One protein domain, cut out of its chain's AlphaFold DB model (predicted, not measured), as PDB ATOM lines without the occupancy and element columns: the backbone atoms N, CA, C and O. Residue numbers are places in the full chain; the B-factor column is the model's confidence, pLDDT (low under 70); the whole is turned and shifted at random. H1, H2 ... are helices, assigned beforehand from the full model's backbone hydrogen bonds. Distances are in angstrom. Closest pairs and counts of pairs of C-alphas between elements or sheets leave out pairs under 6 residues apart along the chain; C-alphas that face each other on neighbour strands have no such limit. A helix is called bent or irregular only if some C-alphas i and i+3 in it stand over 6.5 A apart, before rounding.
ATOM      1  N   GLU A   2     -10.836 -13.396  -4.782       60.09
ATOM      2  CA  GLU A   2     -10.566 -13.877  -6.153       60.09
ATOM      3  C   GLU A   2      -9.180 -13.488  -6.700       60.09
ATOM      4  O   GLU A   2      -8.473 -14.336  -7.237       60.09
ATOM      5  N   LYS A   3      -8.715 -12.249  -6.477       62.12
ATOM      6  CA  LYS A   3      -7.385 -11.801  -6.945       62.12
ATOM      7  C   LYS A   3      -6.215 -12.574  -6.317       62.12
ATOM      8  O   LYS A   3      -5.223 -12.830  -6.991       62.12
ATOM      9  N   LYS A   4      -6.353 -12.999  -5.054       60.81
ATOM     10  CA  LYS A   4      -5.346 -13.785  -4.313       60.81
ATOM     11  C   LYS A   4      -5.194 -15.194  -4.884       60.81
ATOM     12  O   LYS A   4      -4.082 -15.705  -4.993       60.81
ATOM     13  N   ILE A   5      -6.317 -15.803  -5.264       70.00
ATOM     14  CA  ILE A   5      -6.351 -17.124  -5.897       70.00
ATOM     15  C   ILE A   5      -5.740 -17.036  -7.297       70.00
ATOM     16  O   ILE A   5      -4.874 -17.838  -7.628       70.00
ATOM     17  N   ILE A   6      -6.100 -16.007  -8.069       73.12
ATOM     18  CA  ILE A   6      -5.549 -15.779  -9.411       73.12
ATOM     19  C   ILE A   6      -4.030 -15.571  -9.357       73.12
ATOM     20  O   ILE A   6      -3.313 -16.215 -10.118       73.12
ATOM     21  N   TYR A   7      -3.517 -14.748  -8.435       73.56
ATOM     22  CA  TYR A   7      -2.073 -14.512  -8.328       73.56
ATOM     23  C   TYR A   7      -1.311 -15.782  -7.934       73.56
ATOM     24  O   TYR A   7      -0.325 -16.122  -8.575       73.56
ATOM     25  N   ARG A   8      -1.807 -16.548  -6.950       72.19
ATOM     26  CA  ARG A   8      -1.191 -17.831  -6.566       72.19
ATOM     27  C   ARG A   8      -1.199 -18.848  -7.706       72.19
ATOM     28  O   ARG A   8      -0.202 -19.533  -7.900       72.19
ATOM     29  N   ILE A   9      -2.289 -18.933  -8.468       74.81
ATOM     30  CA  ILE A   9      -2.379 -19.828  -9.628       74.81
ATOM     31  C   ILE A   9      -1.382 -19.404 -10.711       74.81
ATOM     32  O   ILE A   9      -0.660 -20.252 -11.229       74.81
ATOM     33  N   ILE A  10      -1.292 -18.105 -11.016       77.44
ATOM     34  CA  ILE A  10      -0.330 -17.584 -11.993       77.44
ATOM     35  C   ILE A  10       1.101 -17.890 -11.545       77.44
ATOM     36  O   ILE A  10       1.856 -18.437 -12.342       77.44
ATOM     37  N   THR A  11       1.462 -17.630 -10.284       76.56
ATOM     38  CA  THR A  11       2.809 -17.912  -9.761       76.56
ATOM     39  C   THR A  11       3.166 -19.393  -9.868       76.56
ATOM     40  O   THR A  11       4.252 -19.710 -10.340       76.56
ATOM     41  N   VAL A  12       2.253 -20.302  -9.506       75.31
ATOM     42  CA  VAL A  12       2.489 -21.758  -9.578       75.31
ATOM     43  C   VAL A  12       2.635 -22.245 -11.020       75.31
ATOM     44  O   VAL A  12       3.490 -23.084 -11.308       75.31
ATOM     45  N   ILE A  13       1.822 -21.728 -11.945       76.75
ATOM     46  CA  ILE A  13       1.912 -22.092 -13.366       76.75
ATOM     47  C   ILE A  13       3.224 -21.575 -13.964       76.75
ATOM     48  O   ILE A  13       3.902 -22.308 -14.684       76.75
ATOM     49  N   PHE A  14       3.603 -20.335 -13.647       76.94
ATOM     50  CA  PHE A  14       4.828 -19.724 -14.154       76.94
ATOM     51  C   PHE A  14       6.069 -20.441 -13.612       76.94
ATOM     52  O   PHE A  14       6.915 -20.855 -14.400       76.94
ATOM     53  N   SER A  15       6.155 -20.687 -12.302       73.38
ATOM     54  CA  SER A  15       7.296 -21.388 -11.699       73.38
ATOM     55  C   SER A  15       7.456 -22.804 -12.260       73.38
ATOM     56  O   SER A  15       8.554 -23.194 -12.658       73.38
ATOM     57  N   SER A  16       6.352 -23.536 -12.432       75.38
ATOM     58  CA  SER A  16       6.359 -24.871 -13.045       75.38
ATOM     59  C   SER A  16       6.856 -24.847 -14.496       75.38
ATOM     60  O   SER A  16       7.645 -25.704 -14.897       75.38
ATOM     61  N   PHE A  17       6.445 -23.849 -15.285       78.81
ATOM     62  CA  PHE A  17       6.896 -23.683 -16.667       78.81
ATOM     63  C   PHE A  17       8.400 -23.388 -16.753       78.81
ATOM     64  O   PHE A  17       9.094 -24.011 -17.557       78.81
ATOM     65  N   PHE A  18       8.926 -22.499 -15.905       70.31
ATOM     66  CA  PHE A  18      10.352 -22.151 -15.901       70.31
ATOM     67  C   PHE A  18      11.246 -23.272 -15.372       70.31
ATOM     68  O   PHE A  18      12.351 -23.439 -15.883       70.31
ATOM     69  N   ILE A  19      10.769 -24.088 -14.429       73.38
ATOM     70  CA  ILE A  19      11.496 -25.287 -13.987       73.38
ATOM     71  C   ILE A  19      11.623 -26.286 -15.145       73.38
ATOM     72  O   ILE A  19      12.720 -26.772 -15.417       73.38
ATOM     73  N   ILE A  20      10.531 -26.563 -15.867       73.94
ATOM     74  CA  ILE A  20      10.531 -27.518 -16.988       73.94
ATOM     75  C   ILE A  20      11.387 -26.997 -18.148       73.94
ATOM     76  O   ILE A  20      12.282 -27.700 -18.621       73.94
ATOM     77  N   LEU A  21      11.167 -25.747 -18.565       73.38
ATOM     78  CA  LEU A  21      11.951 -25.082 -19.609       73.38
ATOM     79  C   LEU A  21      13.437 -25.028 -19.220       73.38
ATOM     80  O   LEU A  21      14.329 -25.275 -20.031       73.38
ATOM     81  N   GLY A  22      13.690 -24.797 -17.942       63.44
ATOM     82  CA  GLY A  22      14.995 -24.766 -17.328       63.44
ATOM     83  C   GLY A  22      15.782 -26.065 -17.387       63.44
ATOM     84  O   GLY A  22      16.934 -26.081 -17.820       63.44
ATOM     85  N   ILE A  23      15.140 -27.172 -17.017       67.94
ATOM     86  CA  ILE A  23      15.713 -28.517 -17.129       67.94
ATOM     87  C   ILE A  23      16.032 -28.827 -18.596       67.94
ATOM     88  O   ILE A  23      17.107 -29.344 -18.894       67.94
ATOM     89  N   THR A  24      15.147 -28.452 -19.529       67.94
ATOM     90  CA  THR A  24      15.383 -28.695 -20.962       67.94
ATOM     91  C   THR A  24      16.535 -27.862 -21.538       67.94
ATOM     92  O   THR A  24      17.324 -28.386 -22.322       67.94
ATOM     93  N   LEU A  25      16.695 -26.600 -21.121       59.84
ATOM     94  CA  LEU A  25      17.779 -25.718 -21.578       59.84
ATOM     95  C   LEU A  25      19.123 -26.029 -20.905       59.84
ATOM     96  O   LEU A  25      20.153 -25.927 -21.565       59.84
ATOM     97  N   SER A  26      19.126 -26.473 -19.644       61.44
ATOM     98  CA  SER A  26      20.331 -26.890 -18.905       61.44
ATOM     99  C   SER A  26      21.070 -28.060 -19.561       61.44
ATOM    100  O   SER A  26      22.270 -28.217 -19.346       61.44
ATOM    101  N   ILE A  27      20.365 -28.894 -20.329       64.69
ATOM    102  CA  ILE A  27      20.951 -30.031 -21.053       64.69
ATOM    103  C   ILE A  27      21.657 -29.558 -22.339       64.69
ATOM    104  O   ILE A  27      22.557 -30.231 -22.833       64.69
ATOM    105  N   ILE A  28      21.280 -28.387 -22.869       64.25
ATOM    106  CA  ILE A  28      21.715 -27.888 -24.184       64.25
ATOM    107  C   ILE A  28      22.720 -26.726 -24.056       64.25
ATOM    108  O   ILE A  28      23.612 -26.587 -24.892       64.25
ATOM    109  N   LEU A  29      22.612 -25.892 -23.018       56.16
ATOM    110  CA  LEU A  29      23.373 -24.649 -22.860       56.16
ATOM    111  C   LEU A  29      24.053 -24.597 -21.482       56.16
ATOM    112  O   LEU A  29      23.382 -24.383 -20.482       56.16
ATOM    113  N   ASN A  30      25.377 -24.814 -21.488       65.56
ATOM    114  CA  ASN A  30      26.491 -24.274 -20.665       65.56
ATOM    115  C   ASN A  30      26.178 -23.454 -19.361       65.56
ATOM    116  O   ASN A  30      25.102 -22.889 -19.205       65.56
ATOM    117  N   PRO A  31      27.141 -23.234 -18.432       64.19
ATOM    118  CA  PRO A  31      26.924 -22.848 -17.025       64.19
ATOM    119  C   PRO A  31      26.280 -21.472 -16.769       64.19
ATOM    120  O   PRO A  31      26.081 -21.103 -15.619       64.19
ATOM    121  N   PHE A  32      25.904 -20.709 -17.794       61.72
ATOM    122  CA  PHE A  32      25.114 -19.484 -17.645       61.72
ATOM    123  C   PHE A  32      23.702 -19.747 -17.094       61.72
ATOM    124  O   PHE A  32      23.114 -18.870 -16.460       61.72
ATOM    125  N   TYR A  33      23.176 -20.964 -17.267       66.62
ATOM    126  CA  TYR A  33      21.854 -21.342 -16.770       66.62
ATOM    127  C   TYR A  33      21.760 -21.348 -15.229       66.62
ATOM    128  O   TYR A  33      20.745 -20.928 -14.671       66.62
ATOM    129  N   SER A  34      22.824 -21.737 -14.517       64.62
ATOM    130  CA  SER A  34      22.824 -21.743 -13.044       64.62
ATOM    131  C   SER A  34      22.756 -20.329 -12.455       64.62
ATOM    132  O   SER A  34      22.107 -20.119 -11.432       64.62
ATOM    133  N   ILE A  35      23.347 -19.343 -13.138       72.31
ATOM    134  CA  ILE A  35      23.280 -17.928 -12.754       72.31
ATOM    135  C   ILE A  35      21.849 -17.405 -12.928       72.31
ATOM    136  O   ILE A  35      21.306 -16.789 -12.012       72.31
ATOM    137  N   ILE A  36      21.207 -17.698 -14.064       72.75
ATOM    138  CA  ILE A  36      19.821 -17.282 -14.334       72.75
ATOM    139  C   ILE A  36      18.852 -17.933 -13.336       72.75
ATOM    140  O   ILE A  36      18.005 -17.245 -12.767       72.75
ATOM    141  N   SER A  37      19.014 -19.231 -13.061       71.38
ATOM    142  CA  SER A  37      18.200 -19.947 -12.072       71.38
ATOM    143  C   SER A  37      18.378 -19.389 -10.656       71.38
ATOM    144  O   SER A  37      17.406 -19.313  -9.907       71.38
ATOM    145  N   GLY A  38      19.594 -18.974 -10.285       76.50
ATOM    146  CA  GLY A  38      19.861 -18.331  -8.999       76.50
ATOM    147  C   GLY A  38      19.177 -16.968  -8.874       76.50
ATOM    148  O   GLY A  38      18.537 -16.692  -7.861       76.50
ATOM    149  N   VAL A  39      19.243 -16.136  -9.919       80.25
ATOM    150  CA  VAL A  39      18.552 -14.834  -9.956       80.25
ATOM    151  C   VAL A  39      17.036 -15.014  -9.864       80.25
ATOM    152  O   VAL A  39      16.376 -14.270  -9.141       80.25
ATOM    153  N   PHE A  40      16.484 -16.026 -10.536       80.50
ATOM    154  CA  PHE A  40      15.053 -16.318 -10.490       80.50
ATOM    155  C   PHE A  40      14.575 -16.693  -9.078       80.50
ATOM    156  O   PHE A  40      13.605 -16.111  -8.597       80.50
ATOM    157  N   LEU A  41      15.301 -17.568  -8.371       79.12
ATOM    158  CA  LEU A  41      14.983 -17.924  -6.979       79.12
ATOM    159  C   LEU A  41      15.024 -16.710  -6.040       79.12
ATOM    160  O   LEU A  41      14.184 -16.576  -5.150       79.12
ATOM    161  N   VAL A  42      15.978 -15.795  -6.242       82.81
ATOM    162  CA  VAL A  42      16.049 -14.551  -5.461       82.81
ATOM    163  C   VAL A  42      14.831 -13.662  -5.729       82.81
ATOM    164  O   VAL A  42      14.274 -13.096  -4.788       82.81
ATOM    165  N   ILE A  43      14.377 -13.562  -6.982       81.19
ATOM    166  CA  ILE A  43      13.170 -12.802  -7.340       81.19
ATOM    167  C   ILE A  43      11.922 -13.420  -6.700       81.19
ATOM    168  O   ILE A  43      11.124 -12.681  -6.121       81.19
ATOM    169  N   GLU A  44      11.760 -14.746  -6.743       82.94
ATOM    170  CA  GLU A  44      10.636 -15.423  -6.081       82.94
ATOM    171  C   GLU A  44      10.612 -15.133  -4.575       82.94
ATOM    172  O   GLU A  44       9.578 -14.732  -4.039       82.94
ATOM    173  N   LEU A  45      11.766 -15.218  -3.904       82.56
ATOM    174  CA  LEU A  45      11.876 -14.903  -2.478       82.56
ATOM    175  C   LEU A  45      11.497 -13.450  -2.162       82.56
ATOM    176  O   LEU A  45      10.847 -13.195  -1.146       82.56
ATOM    177  N   ILE A  46      11.875 -12.494  -3.015       86.69
ATOM    178  CA  ILE A  46      11.505 -11.080  -2.857       86.69
ATOM    179  C   ILE A  46       9.993 -10.898  -3.014       86.69
ATOM    180  O   ILE A  46       9.368 -10.195  -2.214       86.69
ATOM    181  N   ILE A  47       9.388 -11.535  -4.018       82.62
ATOM    182  CA  ILE A  47       7.944 -11.448  -4.244       82.62
ATOM    183  C   ILE A  47       7.194 -11.998  -3.027       82.62
ATOM    184  O   ILE A  47       6.323 -11.310  -2.493       82.62
ATOM    185  N   GLU A  48       7.558 -13.191  -2.554       87.31
ATOM    186  CA  GLU A  48       6.858 -13.849  -1.450       87.31
ATOM    187  C   GLU A  48       7.060 -13.161  -0.102       87.31
ATOM    188  O   GLU A  48       6.106 -13.036   0.666       87.31
ATOM    189  N   ARG A  49       8.282 -12.709   0.206       86.75
ATOM    190  CA  ARG A  49       8.591 -12.170   1.538       86.75
ATOM    191  C   ARG A  49       8.391 -10.671   1.677       86.75
ATOM    192  O   ARG A  49       8.277 -10.201   2.805       86.75
ATOM    193  N   ILE A  50       8.385  -9.921   0.577       87.44
ATOM    194  CA  ILE A  50       8.357  -8.454   0.629       87.44
ATOM    195  C   ILE A  50       7.124  -7.907  -0.081       87.44
ATOM    196  O   ILE A  50       6.381  -7.115   0.500       87.44
ATOM    197  N   ILE A  51       6.890  -8.315  -1.329       82.88
ATOM    198  CA  ILE A  51       5.859  -7.681  -2.161       82.88
ATOM    199  C   ILE A  51       4.458  -8.131  -1.740       82.88
ATOM    200  O   ILE A  51       3.603  -7.279  -1.503       82.88
ATOM    201  N   ILE A  52       4.223  -9.441  -1.606       83.50
ATOM    202  CA  ILE A  52       2.900  -9.972  -1.237       83.50
ATOM    203  C   ILE A  52       2.422  -9.424   0.120       83.50
ATOM    204  O   ILE A  52       1.314  -8.887   0.149       83.50
ATOM    205  N   PRO A  53       3.215  -9.453   1.213       86.00
ATOM    206  CA  PRO A  53       2.763  -8.935   2.507       86.00
ATOM    207  C   PRO A  53       2.382  -7.452   2.463       86.00
ATOM    208  O   PRO A  53       1.381  -7.052   3.048       86.00
ATOM    209  N   LYS A  54       3.135  -6.635   1.717       85.44
ATOM    210  CA  LYS A  54       2.858  -5.200   1.584       85.44
ATOM    211  C   LYS A  54       1.575  -4.922   0.800       85.44
ATOM    212  O   LYS A  54       0.863  -3.973   1.110       85.44
ATOM    213  N   ILE A  55       1.275  -5.736  -0.214       81.12
ATOM    214  CA  ILE A  55      -0.001  -5.660  -0.937       81.12
ATOM    215  C   ILE A  55      -1.156  -6.057  -0.011       81.12
ATOM    216  O   ILE A  55      -2.172  -5.372   0.002       81.12
ATOM    217  N   GLU A  56      -0.993  -7.112   0.791       83.00
ATOM    218  CA  GLU A  56      -2.020  -7.547   1.747       83.00
ATOM    219  C   GLU A  56      -2.297  -6.484   2.825       83.00
ATOM    220  O   GLU A  56      -3.457  -6.227   3.135       83.00
ATOM    221  N   GLU A  57      -1.262  -5.812   3.340       85.94
ATOM    222  CA  GLU A  57      -1.404  -4.688   4.277       85.94
ATOM    223  C   GLU A  57      -2.199  -3.525   3.656       85.94
ATOM    224  O   GLU A  57      -3.100  -2.965   4.285       85.94
ATOM    225  N   LEU A  58      -1.900  -3.178   2.401       81.94
ATOM    226  CA  LEU A  58      -2.583  -2.103   1.679       81.94
ATOM    227  C   LEU A  58      -4.048  -2.437   1.375       81.94
ATOM    228  O   LEU A  58      -4.907  -1.564   1.510       81.94
ATOM    229  N   ASP A  59      -4.338  -3.680   0.983       77.88
ATOM    230  CA  ASP A  59      -5.706  -4.139   0.726       77.88
ATOM    231  C   ASP A  59      -6.524  -4.191   2.029       77.88
ATOM    232  O   ASP A  59      -7.647  -3.692   2.055       77.88
ATOM    233  N   SER A  60      -5.944  -4.689   3.131       74.00
ATOM    234  CA  SER A  60      -6.603  -4.704   4.448       74.00
ATOM    235  C   SER A  60      -6.985  -3.298   4.908       74.00
ATOM    236  O   SER A  60      -8.114  -3.061   5.329       74.00
ATOM    237  N   LYS A  61      -6.065  -2.338   4.769       73.69
ATOM    238  CA  LYS A  61      -6.306  -0.941   5.147       73.69
ATOM    239  C   LYS A  61      -7.411  -0.292   4.312       73.69
ATOM    240  O   LYS A  61      -8.201   0.497   4.819       73.69
ATOM    241  N   LYS A  62      -7.487  -0.642   3.026       72.75
ATOM    242  CA  LYS A  62      -8.526  -0.147   2.121       72.75
ATOM    243  C   LYS A  62      -9.911  -0.696   2.474       72.75
ATOM    244  O   LYS A  62     -10.893   0.041   2.382       72.75
ATOM    245  N   ASP A  63      -9.988  -1.967   2.855       72.00
ATOM    246  CA  ASP A  63     -11.236  -2.594   3.288       72.00
ATOM    247  C   ASP A  63     -11.708  -2.011   4.631       72.00
ATOM    248  O   ASP A  63     -12.890  -1.695   4.780       72.00
ATOM    249  N   GLU A  64     -10.791  -1.761   5.571       67.56
ATOM    250  CA  GLU A  64     -11.082  -1.052   6.826       67.56
ATOM    251  C   GLU A  64     -11.620   0.364   6.583       67.56
ATOM    252  O   GLU A  64     -12.648   0.726   7.155       67.56
ATOM    253  N   ASP A  65     -11.004   1.142   5.687       66.38
ATOM    254  CA  ASP A  65     -11.474   2.486   5.327       66.38
ATOM    255  C   ASP A  65     -12.893   2.457   4.716       66.38
ATOM    256  O   ASP A  65     -13.730   3.318   5.007       66.38
ATOM    257  N   HIS A  66     -13.200   1.453   3.884       61.09
ATOM    258  CA  HIS A  66     -14.534   1.277   3.298       61.09
ATOM    259  C   HIS A  66     -15.590   0.893   4.341       61.09
ATOM    260  O   HIS A  66     -16.705   1.422   4.300       61.09
ATOM    261  N   ILE A  67     -15.250   0.004   5.276       61.09
ATOM    262  CA  ILE A  67     -16.142  -0.407   6.366       61.09
ATOM    263  C   ILE A  67     -16.360   0.757   7.338       61.09
ATOM    264  O   ILE A  67     -17.507   1.034   7.700       61.09
ATOM    265  N   ALA A  68     -15.307   1.502   7.685       60.44
ATOM    266  CA  ALA A  68     -15.380   2.682   8.546       60.44
ATOM    267  C   ALA A  68     -16.320   3.754   7.981       60.44
ATOM    268  O   ALA A  68     -17.058   4.386   8.733       60.44
ATOM    269  N   LYS A  69     -16.377   3.900   6.652       62.91
ATOM    270  CA  LYS A  69     -17.301   4.820   5.971       62.91
ATOM    271  C   LYS A  69     -18.775   4.379   6.016       62.91
ATOM    272  O   LYS A  69     -19.654   5.178   5.706       62.91
ATOM    273  N   SER A  70     -19.055   3.122   6.369       64.12
ATOM    274  CA  SER A  70     -20.411   2.548   6.423       64.12
ATOM    275  C   SER A  70     -20.992   2.418   7.835       64.12
ATOM    276  O   SER A  70     -22.193   2.185   7.981       64.12
TER     277      SER A  70
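This is residues 2 to 70 of the 216 residues of an uncharacterized protein of marine sediment metagenome (UniProt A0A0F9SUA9). A long helical hairpin: H2 runs nearly straight despite a bend, and H1 lies side by side with its first arm, loosely, with few contacts. Residues 57 to 70 stick out at the far end of H2. The printed part has 69 residues with two named helices, H1 then H2, and no named strand; the class is all helix. It is extended, a rod of 60 by 20 by 9 A, with a radius of gyration of the C-alphas of 17.6 A.

H2, residues 32 to 68, was assigned as one helix by its hydrogen bonds but is bent: C-alphas 49 and 52 are 6.7 A apart. Its arms H2a, residues 32 to 49, and H2b, residues 52 to 68, stand at a shallow tilt of 24 degrees. H1, residues 2 to 26, and H2a form a helical hairpin, opposite ways at a shallow tilt of 14 degrees. H1 touches H2a with residues 22 to 26 alone, and H2a touches H1 with residues 33 to 37 alone; the closest C-alphas, of Ser 26 and Tyr 33, are 6.1 A apart. H1 and H2b are apart. In H1, H2a and H2b every O i to N i+4 pair is within hydrogen-bond range.

H2a measures 26.4 A, from C-alpha 32 at (25.114, -19.484, -17.645), and H2b 24.3 A, to C-alpha 68 at (-15.380, 2.682, 8.546). H1 measures 35.9 A from C-alpha 2 at (-10.566, -13.877, -6.153).

The C-alphas farthest apart, of Asn 30 and Ser 70, are 60.4 A apart. The printed part has no cut, and the link from H1 to H2 is tight. Mean pLDDT of the printed part is 73.2; residues 2 to 4, 22 to 34 and 64 to 70 are under 70.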